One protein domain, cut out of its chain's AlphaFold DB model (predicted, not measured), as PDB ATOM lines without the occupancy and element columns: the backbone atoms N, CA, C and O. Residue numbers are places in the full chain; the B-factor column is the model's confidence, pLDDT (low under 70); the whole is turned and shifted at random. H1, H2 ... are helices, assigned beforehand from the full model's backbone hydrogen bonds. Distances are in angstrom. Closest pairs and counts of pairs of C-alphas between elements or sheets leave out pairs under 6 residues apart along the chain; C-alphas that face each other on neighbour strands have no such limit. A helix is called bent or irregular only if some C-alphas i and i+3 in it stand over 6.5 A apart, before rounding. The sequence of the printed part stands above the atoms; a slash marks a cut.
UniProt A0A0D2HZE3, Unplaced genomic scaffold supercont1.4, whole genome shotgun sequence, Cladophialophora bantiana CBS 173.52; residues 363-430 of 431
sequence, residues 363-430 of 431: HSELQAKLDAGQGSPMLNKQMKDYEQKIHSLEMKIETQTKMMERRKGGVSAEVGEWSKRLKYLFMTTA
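Overview. This is residues 363 to 430 of the 431 residues of an uncharacterized protein of Cladophialophora bantiana CBS 173.52 (UniProt A0A0D2HZE3). One long helix, H2, makes the length of a narrow rod, and two shorter helices fold back over the same side of it from its two ends: H1 over its first part and H3 from its far end. H1 and H3 lie one after the other along H2 and stay apart, with the first residue of H1 and the last of H3 on the sides turned to each other, and residues 406 to 411 stick out at one end. The printed part has 68 residues with three named helices, in the order H1, H2, H3 along the chain, and no named strand; the class is all helix. The whole is only just loose, close to extended, with a radius of gyration of the C-alphas of 16.1 A, and it spans 51 by 17 by 13 A.

Along the chain. Find C-alpha 377 at (241.430, 275.270, 376.341); from there H2 runs through residues 377 to 407, 45.4 A from first to last C-alpha, and ends at C-alpha 407 at (213.301, 296.788, 347.874). Before it comes H1, residues 363 to 371, 12.3 A long, which begins at C-alpha 363 at (233.329, 287.845, 373.171). After it look for H3, residues 413 to 428, 22.7 A long, which ends at C-alpha 428 at (235.373, 297.500, 366.788). No helix is bent or irregular.

Arrangement. Start from H2 and look first at its residues 379 to 387, with which alone it touches H1. The closest C-alphas of the two are those of His 363 and Met 383, 6.0 A apart. H1 and H2 form a helical hairpin and run opposite ways at a shallow tilt of 31 degrees. Then go to residues 401 to 405 of H2, with which alone it touches residues 415 to 419 of H3. Here the closest C-alphas are those of Glu 405 and Val 415, 7.1 A apart. H2 and H3 form a second helical hairpin, opposite ways at a shallow tilt of 24 degrees. H1 and H3 are apart. In H1, H2 and H3 every O i to N i+4 pair is within hydrogen-bond range.

Size, cuts and confidence. The two C-alphas farthest apart are those of Gly 373 and Gly 409, 51.3 A, while those of His 363 and Ala 430, the first and last printed, are 12.5 A apart. Residues 406 to 411, of which 406 and 407 belong to H2, stand free. The printed part has no cut, and both links, H1 to H2 and H2 to H3, are tight, with 5 residues each. The mean pLDDT of the printed part is 71.6; look to residues 403 to 430 for the 28 residues under 70, and note that H3 has a mean of 57.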
ATOM      1  N   HIS A 363     232.016 288.085 373.774       87.44
ATOM      2  CA  HIS A 363     233.329 287.845 373.171       87.44
ATOM      3  C   HIS A 363     234.392 288.770 373.784       87.44
ATOM      4  O   HIS A 363     235.385 288.267 374.299       87.44
ATOM      5  N   SER A 364     234.117 290.073 373.898       85.94
ATOM      6  CA  SER A 364     235.011 291.041 374.554       85.94
ATOM      7  C   SER A 364     235.286 290.708 376.033       85.94
ATOM      8  O   SER A 364     236.427 290.775 376.488       85.94
ATOM      9  N   GLU A 365     234.273 290.269 376.792       87.50
ATOM     10  CA  GLU A 365     234.451 289.814 378.182       87.50
ATOM     11  C   GLU A 365     235.331 288.553 378.293       87.50
ATOM     12  O   GLU A 365     236.064 288.394 379.273       87.50
ATOM     13  N   LEU A 366     235.252 287.639 377.320       85.38
ATOM     14  CA  LEU A 366     236.101 286.445 377.255       85.38
ATOM     15  C   LEU A 366     237.534 286.796 376.836       85.38
ATOM     16  O   LEU A 366     238.472 286.273 377.441       85.38
ATOM     17  N   GLN A 367     237.696 287.714 375.881       82.94
ATOM     18  CA  GLN A 367     238.991 288.238 375.447       82.94
ATOM     19  C   GLN A 367     239.735 288.895 376.618       82.94
ATOM     20  O   GLN A 367     240.866 288.528 376.920       82.94
ATOM     21  N   ALA A 368     239.056 289.747 377.394       85.44
ATOM     22  CA  ALA A 368     239.648 290.376 378.575       85.44
ATOM     23  C   ALA A 368     240.116 289.359 379.641       85.44
ATOM     24  O   ALA A 368     241.107 289.590 380.335       85.44
ATOM     25  N   LYS A 369     239.429 288.213 379.783       84.88
ATOM     26  CA  LYS A 369     239.856 287.122 380.684       84.88
ATOM     27  C   LYS A 369     241.082 286.374 380.156       84.88
ATOM     28  O   LYS A 369     241.909 285.941 380.959       84.88
ATOM     29  N   LEU A 370     241.201 286.223 378.837       81.12
ATOM     30  CA  LEU A 370     242.396 285.670 378.196       81.12
ATOM     31  C   LEU A 370     243.606 286.579 378.407       81.12
ATOM     32  O   LEU A 370     244.642 286.101 378.868       81.12
ATOM     33  N   ASP A 371     243.438 287.880 378.171       81.12
ATOM     34  CA  ASP A 371     244.500 288.881 378.316       81.12
ATOM     35  C   ASP A 371     244.962 289.029 379.777       81.12
ATOM     36  O   ASP A 371     246.139 289.262 380.052       81.12
ATOM     37  N   ALA A 372     244.061 288.803 380.740       84.69
ATOM     38  CA  ALA A 372     244.374 288.742 382.170       84.69
ATOM     39  C   ALA A 372     245.103 287.448 382.605       84.69
ATOM     40  O   ALA A 372     245.313 287.231 383.802       84.69
ATOM     41  N   GLY A 373     245.472 286.567 381.668       76.62
ATOM     42  CA  GLY A 373     246.234 285.345 381.932       76.62
ATOM     43  C   GLY A 373     245.407 284.162 382.448       76.62
ATOM     44  O   GLY A 373     245.982 283.166 382.883       76.62
ATOM     45  N   GLN A 374     244.068 284.221 382.388       77.06
ATOM     46  CA  GLN A 374     243.164 283.134 382.814       77.06
ATOM     47  C   GLN A 374     242.812 282.171 381.664       77.06
ATOM     48  O   GLN A 374     241.707 281.627 381.593       77.06
ATOM     49  N   GLY A 375     243.750 281.969 380.735       71.38
ATOM     50  CA  GLY A 375     243.548 281.148 379.545       71.38
ATOM     51  C   GLY A 375     243.331 279.667 379.867       71.38
ATOM     52  O   GLY A 375     244.100 279.047 380.595       71.38
ATOM     53  N   SER A 376     242.287 279.082 379.279       80.62
ATOM     54  CA  SER A 376     241.987 277.647 379.345       80.62
ATOM     55  C   SER A 376     241.590 277.138 377.956       80.62
ATOM     56  O   SER A 376     240.939 277.880 377.214       80.62
ATOM     57  N   PRO A 377     241.892 275.873 377.595       81.38
ATOM     58  CA  PRO A 377     241.430 275.270 376.341       81.38
ATOM     59  C   PRO A 377     239.913 275.397 376.135       81.38
ATOM     60  O   PRO A 377     239.438 275.560 375.011       81.38
ATOM     61  N   MET A 378     239.145 275.370 377.229       83.19
ATOM     62  CA  MET A 378     237.692 275.542 377.207       83.19
ATOM     63  C   MET A 378     237.274 276.990 376.898       83.19
ATOM     64  O   MET A 378     236.308 277.199 376.169       83.19
ATOM     65  N   LEU A 379     238.025 277.975 377.400       82.44
ATOM     66  CA  LEU A 379     237.791 279.402 377.166       82.44
ATOM     67  C   LEU A 379     238.104 279.778 375.705       82.44
ATOM     68  O   LEU A 379     237.296 280.432 375.054       82.44
ATOM     69  N   ASN A 380     239.213 279.263 375.159       81.50
ATOM     70  CA  ASN A 380     239.582 279.432 373.746       81.50
ATOM     71  C   ASN A 380     238.532 278.841 372.796       81.50
ATOM     72  O   ASN A 380     238.224 279.430 371.762       81.50
ATOM     73  N   LYS A 381     237.951 277.686 373.152       87.56
ATOM     74  CA  LYS A 381     236.859 277.087 372.377       87.56
ATOM     75  C   LYS A 381     235.611 277.977 372.382       87.56
ATOM     76  O   LYS A 381     235.064 278.245 371.321       87.56
ATOM     77  N   GLN A 382     235.203 278.473 373.553       86.12
ATOM     78  CA  GLN A 382     234.055 279.381 373.669       86.12
ATOM     79  C   GLN A 382     234.258 280.678 372.877       86.12
ATOM     80  O   GLN A 382     233.325 281.140 372.227       86.12
ATOM     81  N   MET A 383     235.466 281.245 372.898       83.69
ATOM     82  CA  MET A 383     235.803 282.440 372.123       83.69
ATOM     83  C   MET A 383     235.617 282.205 370.618       83.69
ATOM     84  O   MET A 383     234.889 282.953 369.967       83.69
ATOM     85  N   LYS A 384     236.165 281.101 370.098       86.12
ATOM     86  CA  LYS A 384     236.034 280.719 368.686       86.12
ATOM     87  C   LYS A 384     234.578 280.458 368.272       86.12
ATOM     88  O   LYS A 384     234.174 280.820 367.169       86.12
ATOM     89  N   ASP A 385     233.770 279.874 369.159       88.44
ATOM     90  CA  ASP A 385     232.333 279.670 368.923       88.44
ATOM     91  C   ASP A 385     231.585 281.017 368.812       88.44
ATOM     92  O   ASP A 385     230.708 281.180 367.957       88.44
ATOM     93  N   TYR A 386     231.937 282.006 369.645       86.19
ATOM     94  CA  TYR A 386     231.365 283.354 369.559       86.19
ATOM     95  C   TYR A 386     231.818 284.106 368.305       86.19
ATOM     96  O   TYR A 386     230.973 284.743 367.682       86.19
ATOM     97  N   GLU A 387     233.079 283.980 367.883       85.06
ATOM     98  CA  GLU A 387     233.580 284.554 366.621       85.06
ATOM     99  C   GLU A 387     232.804 284.026 365.414       85.06
ATOM    100  O   GLU A 387     232.292 284.798 364.604       85.06
ATOM    101  N   GLN A 388     232.628 282.703 365.323       87.75
ATOM    102  CA  GLN A 388     231.844 282.090 364.249       87.75
ATOM    103  C   GLN A 388     230.384 282.554 364.268       87.75
ATOM    104  O   GLN A 388     229.778 282.792 363.217       87.75
ATOM    105  N   LYS A 389     229.799 282.696 365.462       88.56
ATOM    106  CA  LYS A 389     228.423 283.166 365.623       88.56
ATOM    107  C   LYS A 389     228.259 284.631 365.211       88.56
ATOM    108  O   LYS A 389     227.283 284.942 364.529       88.56
ATOM    109  N   ILE A 390     229.191 285.497 365.610       86.38
ATOM    110  CA  ILE A 390     229.261 286.913 365.218       86.38
ATOM    111  C   ILE A 390     229.338 287.001 363.695       86.38
ATOM    112  O   ILE A 390     228.423 287.545 363.083       86.38
ATOM    113  N   HIS A 391     230.304 286.314 363.081       85.38
ATOM    114  CA  HIS A 391     230.484 286.313 361.631       85.38
ATOM    115  C   HIS A 391     229.236 285.816 360.873       85.38
ATOM    116  O   HIS A 391     228.813 286.393 359.869       85.38
ATOM    117  N   SER A 392     228.571 284.768 361.374       87.75
ATOM    118  CA  SER A 392     227.317 284.274 360.786       87.75
ATOM    119  C   SER A 392     226.174 285.292 360.870       87.75
ATOM    120  O   SER A 392     225.385 285.420 359.927       87.75
ATOM    121  N   LEU A 393     226.041 285.987 362.004       86.19
ATOM    122  CA  LEU A 393     225.013 287.009 362.207       86.19
ATOM    123  C   LEU A 393     225.272 288.228 361.326       86.19
ATOM    124  O   LEU A 393     224.346 288.702 360.674       86.19
ATOM    125  N   GLU A 394     226.520 288.670 361.249       82.62
ATOM    126  CA  GLU A 394     226.975 289.756 360.388       82.62
ATOM    127  C   GLU A 394     226.632 289.501 358.920       82.62
ATOM    128  O   GLU A 394     225.936 290.309 358.303       82.62
ATOM    129  N   MET A 395     226.999 288.330 358.389       82.25
ATOM    130  CA  MET A 395     226.675 287.939 357.014       82.25
ATOM    131  C   MET A 395     225.162 287.908 356.762       82.25
ATOM    132  O   MET A 395     224.685 288.361 355.716       82.25
ATOM    133  N   LYS A 396     224.369 287.399 357.716       85.50
ATOM    134  CA  LYS A 396     222.899 287.373 357.606       85.50
ATOM    135  C   LYS A 396     222.308 288.778 357.602       85.50
ATOM    136  O   LYS A 396     221.473 289.066 356.744       85.50
ATOM    137  N   ILE A 397     222.734 289.631 358.531       81.25
ATOM    138  CA  ILE A 397     222.264 291.011 358.651       81.25
ATOM    139  C   ILE A 397     222.647 291.797 357.402       81.25
ATOM    140  O   ILE A 397     221.793 292.475 356.840       81.25
ATOM    141  N   GLU A 398     223.884 291.676 356.922       78.75
ATOM    142  CA  GLU A 398     224.344 292.367 355.719       78.75
ATOM    143  C   GLU A 398     223.528 291.933 354.497       78.75
ATOM    144  O   GLU A 398     223.024 292.774 353.748       78.75
ATOM    145  N   THR A 399     223.317 290.626 354.328       79.12
ATOM    146  CA  THR A 399     222.521 290.092 353.216       79.12
ATOM    147  C   THR A 399     221.078 290.602 353.277       79.12
ATOM    148  O   THR A 399     220.553 291.087 352.274       79.12
ATOM    149  N   GLN A 400     220.430 290.550 354.445       80.44
ATOM    150  CA  GLN A 400     219.047 291.010 354.617       80.44
ATOM    151  C   GLN A 400     218.914 292.536 354.494       80.44
ATOM    152  O   GLN A 400     217.954 293.023 353.896       80.44
ATOM    153  N   THR A 401     219.894 293.294 354.987       75.56
ATOM    154  CA  THR A 401     219.955 294.757 354.844       75.56
ATOM    155  C   THR A 401     220.069 295.134 353.374       75.56
ATOM    156  O   THR A 401     219.258 295.919 352.889       75.56
ATOM    157  N   LYS A 402     220.969 294.484 352.623       71.50
ATOM    158  CA  LYS A 402     221.078 294.652 351.166       71.50
ATOM    159  C   LYS A 402     219.774 294.292 350.450       71.50
ATOM    160  O   LYS A 402     219.400 294.976 349.501       71.50
ATOM    161  N   MET A 403     219.046 293.257 350.883       68.94
ATOM    162  CA  MET A 403     217.717 292.950 350.328       68.94
ATOM    163  C   MET A 403     216.694 294.064 350.609       68.94
ATOM    164  O   MET A 403     215.931 294.424 349.712       68.94
ATOM    165  N   MET A 404     216.690 294.655 351.809       68.88
ATOM    166  CA  MET A 404     215.823 295.799 352.128       68.88
ATOM    167  C   MET A 404     216.190 297.062 351.338       68.88
ATOM    168  O   MET A 404     215.293 297.741 350.835       68.88
ATOM    169  N   GLU A 405     217.483 297.360 351.178       63.50
ATOM    170  CA  GLU A 405     217.975 298.455 350.326       63.50
ATOM    171  C   GLU A 405     217.601 298.245 348.859       63.50
ATOM    172  O   GLU A 405     217.311 299.199 348.146       63.50
ATOM    173  N   ARG A 406     217.557 296.992 348.390       60.59
ATOM    174  CA  ARG A 406     217.079 296.677 347.038       60.59
ATOM    175  C   ARG A 406     215.578 296.945 346.892       60.59
ATOM    176  O   ARG A 406     215.169 297.468 345.857       60.59
ATOM    177  N   ARG A 407     214.770 296.634 347.910       60.00
ATOM    178  CA  ARG A 407     213.301 296.788 347.874       60.00
ATOM    179  C   ARG A 407     212.818 298.237 348.020       60.00
ATOM    180  O   ARG A 407     211.809 298.590 347.416       60.00
ATOM    181  N   LYS A 408     213.516 299.093 348.773       56.12
ATOM    182  CA  LYS A 408     213.267 300.547 348.791       56.12
ATOM    183  C   LYS A 408     214.141 301.205 347.722       56.12
ATOM    184  O   LYS A 408     215.347 301.265 347.898       56.12
ATOM    185  N   GLY A 409     213.568 301.672 346.614       44.72
ATOM    186  CA  GLY A 409     214.294 302.355 345.531       44.72
ATOM    187  C   GLY A 409     214.962 303.673 345.953       44.72
ATOM    188  O   GLY A 409     214.511 304.740 345.564       44.72
ATOM    189  N   GLY A 410     216.032 303.607 346.747       41.50
ATOM    190  CA  GLY A 410     216.727 304.763 347.308       41.50
ATOM    191  C   GLY A 410     216.796 304.708 348.835       41.50
ATOM    192  O   GLY A 410     215.823 304.388 349.517       41.50
ATOM    193  N   VAL A 411     217.990 305.001 349.353       42.94
ATOM    194  CA  VAL A 411     218.423 304.885 350.753       42.94
ATOM    195  C   VAL A 411     217.396 305.479 351.726       42.94
ATOM    196  O   VAL A 411     217.236 306.690 351.841       42.94
ATOM    197  N   SER A 412     216.724 304.613 352.483       50.59
ATOM    198  CA  SER A 412     215.967 305.021 353.669       50.59
ATOM    199  C   SER A 412     216.960 305.473 354.739       50.59
ATOM    200  O   SER A 412     217.884 304.720 355.039       50.59
ATOM    201  N   ALA A 413     216.754 306.648 355.344       50.81
ATOM    202  CA  ALA A 413     217.626 307.191 356.398       50.81
ATOM    203  C   ALA A 413     217.921 306.164 357.508       50.81
ATOM    204  O   ALA A 413     219.069 305.992 357.903       50.81
ATOM    205  N   GLU A 414     216.902 305.396 357.903       53.16
ATOM    206  CA  GLU A 414     217.041 304.288 358.849       53.16
ATOM    207  C   GLU A 414     217.979 303.186 358.334       53.16
ATOM    208  O   GLU A 414     218.870 302.772 359.046       53.16
ATOM    209  N   VAL A 415     217.872 302.724 357.087       53.09
ATOM    210  CA  VAL A 415     218.772 301.665 356.586       53.09
ATOM    211  C   VAL A 415     220.222 302.164 356.501       53.09
ATOM    212  O   VAL A 415     221.159 301.432 356.813       53.09
ATOM    213  N   GLY A 416     220.399 303.456 356.208       54.03
ATOM    214  CA  GLY A 416     221.683 304.141 356.333       54.03
ATOM    215  C   GLY A 416     222.219 304.176 357.772       54.03
ATOM    216  O   GLY A 416     223.420 304.004 357.964       54.03
ATOM    217  N   GLU A 417     221.368 304.351 358.786       60.22
ATOM    218  CA  GLU A 417     221.763 304.243 360.201       60.22
ATOM    219  C   GLU A 417     222.181 302.824 360.579       60.22
ATOM    220  O   GLU A 417     223.148 302.660 361.314       60.22
ATOM    221  N   TRP A 418     221.519 301.800 360.043       57.78
ATOM    222  CA  TRP A 418     221.885 300.407 360.299       57.78
ATOM    223  C   TRP A 418     223.212 300.069 359.642       57.78
ATOM    224  O   TRP A 418     224.082 299.510 360.293       57.78
ATOM    225  N   SER A 419     223.408 300.492 358.394       55.03
ATOM    226  CA  SER A 419     224.674 300.340 357.676       55.03
ATOM    227  C   SER A 419     225.821 301.082 358.384       55.03
ATOM    228  O   SER A 419     226.923 300.552 358.510       55.03
ATOM    229  N   LYS A 420     225.564 302.277 358.941       62.94
ATOM    230  CA  LYS A 420     226.532 303.018 359.774       62.94
ATOM    231  C   LYS A 420     226.815 302.330 361.111       62.94
ATOM    232  O   LYS A 420     227.976 302.223 361.492       62.94
ATOM    233  N   ARG A 421     225.780 301.860 361.813       64.62
ATOM    234  CA  ARG A 421     225.898 301.160 363.103       64.62
ATOM    235  C   ARG A 421     226.631 299.833 362.940       64.62
ATOM    236  O   ARG A 421     227.506 299.530 363.737       64.62
ATOM    237  N   LEU A 422     226.349 299.108 361.862       59.81
ATOM    238  CA  LEU A 422     227.069 297.903 361.473       59.81
ATOM    239  C   LEU A 422     228.530 298.213 361.161       59.81
ATOM    240  O   LEU A 422     229.389 297.585 361.755       59.81
ATOM    241  N   LYS A 423     228.839 299.217 360.325       62.75
ATOM    242  CA  LYS A 423     230.234 299.636 360.075       62.75
ATOM    243  C   LYS A 423     230.986 299.980 361.363       62.75
ATOM    244  O   LYS A 423     232.152 299.636 361.474       62.75
ATOM    245  N   TYR A 424     230.323 300.623 362.322       61.78
ATOM    246  CA  TYR A 424     230.915 300.914 363.626       61.78
ATOM    247  C   TYR A 424     231.195 299.634 364.429       61.78
ATOM    248  O   TYR A 424     232.304 299.466 364.919       61.78
ATOM    249  N   LEU A 425     230.232 298.706 364.497       56.50
ATOM    250  CA  LEU A 425     230.409 297.400 365.147       56.50
ATOM    251  C   LEU A 425     231.514 296.555 364.486       56.50
ATOM    252  O   LEU A 425     232.337 295.987 365.195       56.50
ATOM    253  N   PHE A 426     231.574 296.539 363.153       55.66
ATOM    254  CA  PHE A 426     232.581 295.831 362.356       55.66
ATOM    255  C   PHE A 426     233.996 296.397 362.516       55.66
ATOM    256  O   PHE A 426     234.969 295.659 362.410       55.66
ATOM    257  N   MET A 427     234.133 297.708 362.743       52.69
ATOM    258  CA  MET A 427     235.436 298.326 363.016       52.69
ATOM    259  C   MET A 427     235.923 298.019 364.435       52.69
ATOM    260  O   MET A 427     237.121 297.922 364.645       52.69
ATOM    261  N   THR A 428     235.015 297.829 365.396       48.97
ATOM    262  CA  THR A 428     235.373 297.500 366.788       48.97
ATOM    263  C   THR A 428     235.675 296.020 367.043       48.97
ATOM    264  O   THR A 428     236.109 295.691 368.139       48.97
ATOM    265  N   THR A 429     235.418 295.129 366.081       42.78
ATOM    266  CA  THR A 429     235.727 293.687 366.172       42.78
ATOM    267  C   THR A 429     236.971 293.276 365.373       42.78
ATOM    268  O   THR A 429     237.367 292.115 365.443       42.78
ATOM    269  N   ALA A 430     237.566 294.198 364.604       36.81
ATOM    270  CA  ALA A 430     238.738 293.958 363.754       36.81
ATOM    271  C   ALA A 430     240.073 294.461 364.350       36.81
ATOM    272  O   ALA A 430     241.120 294.173 363.770       36.81
TER     273      ALA A 430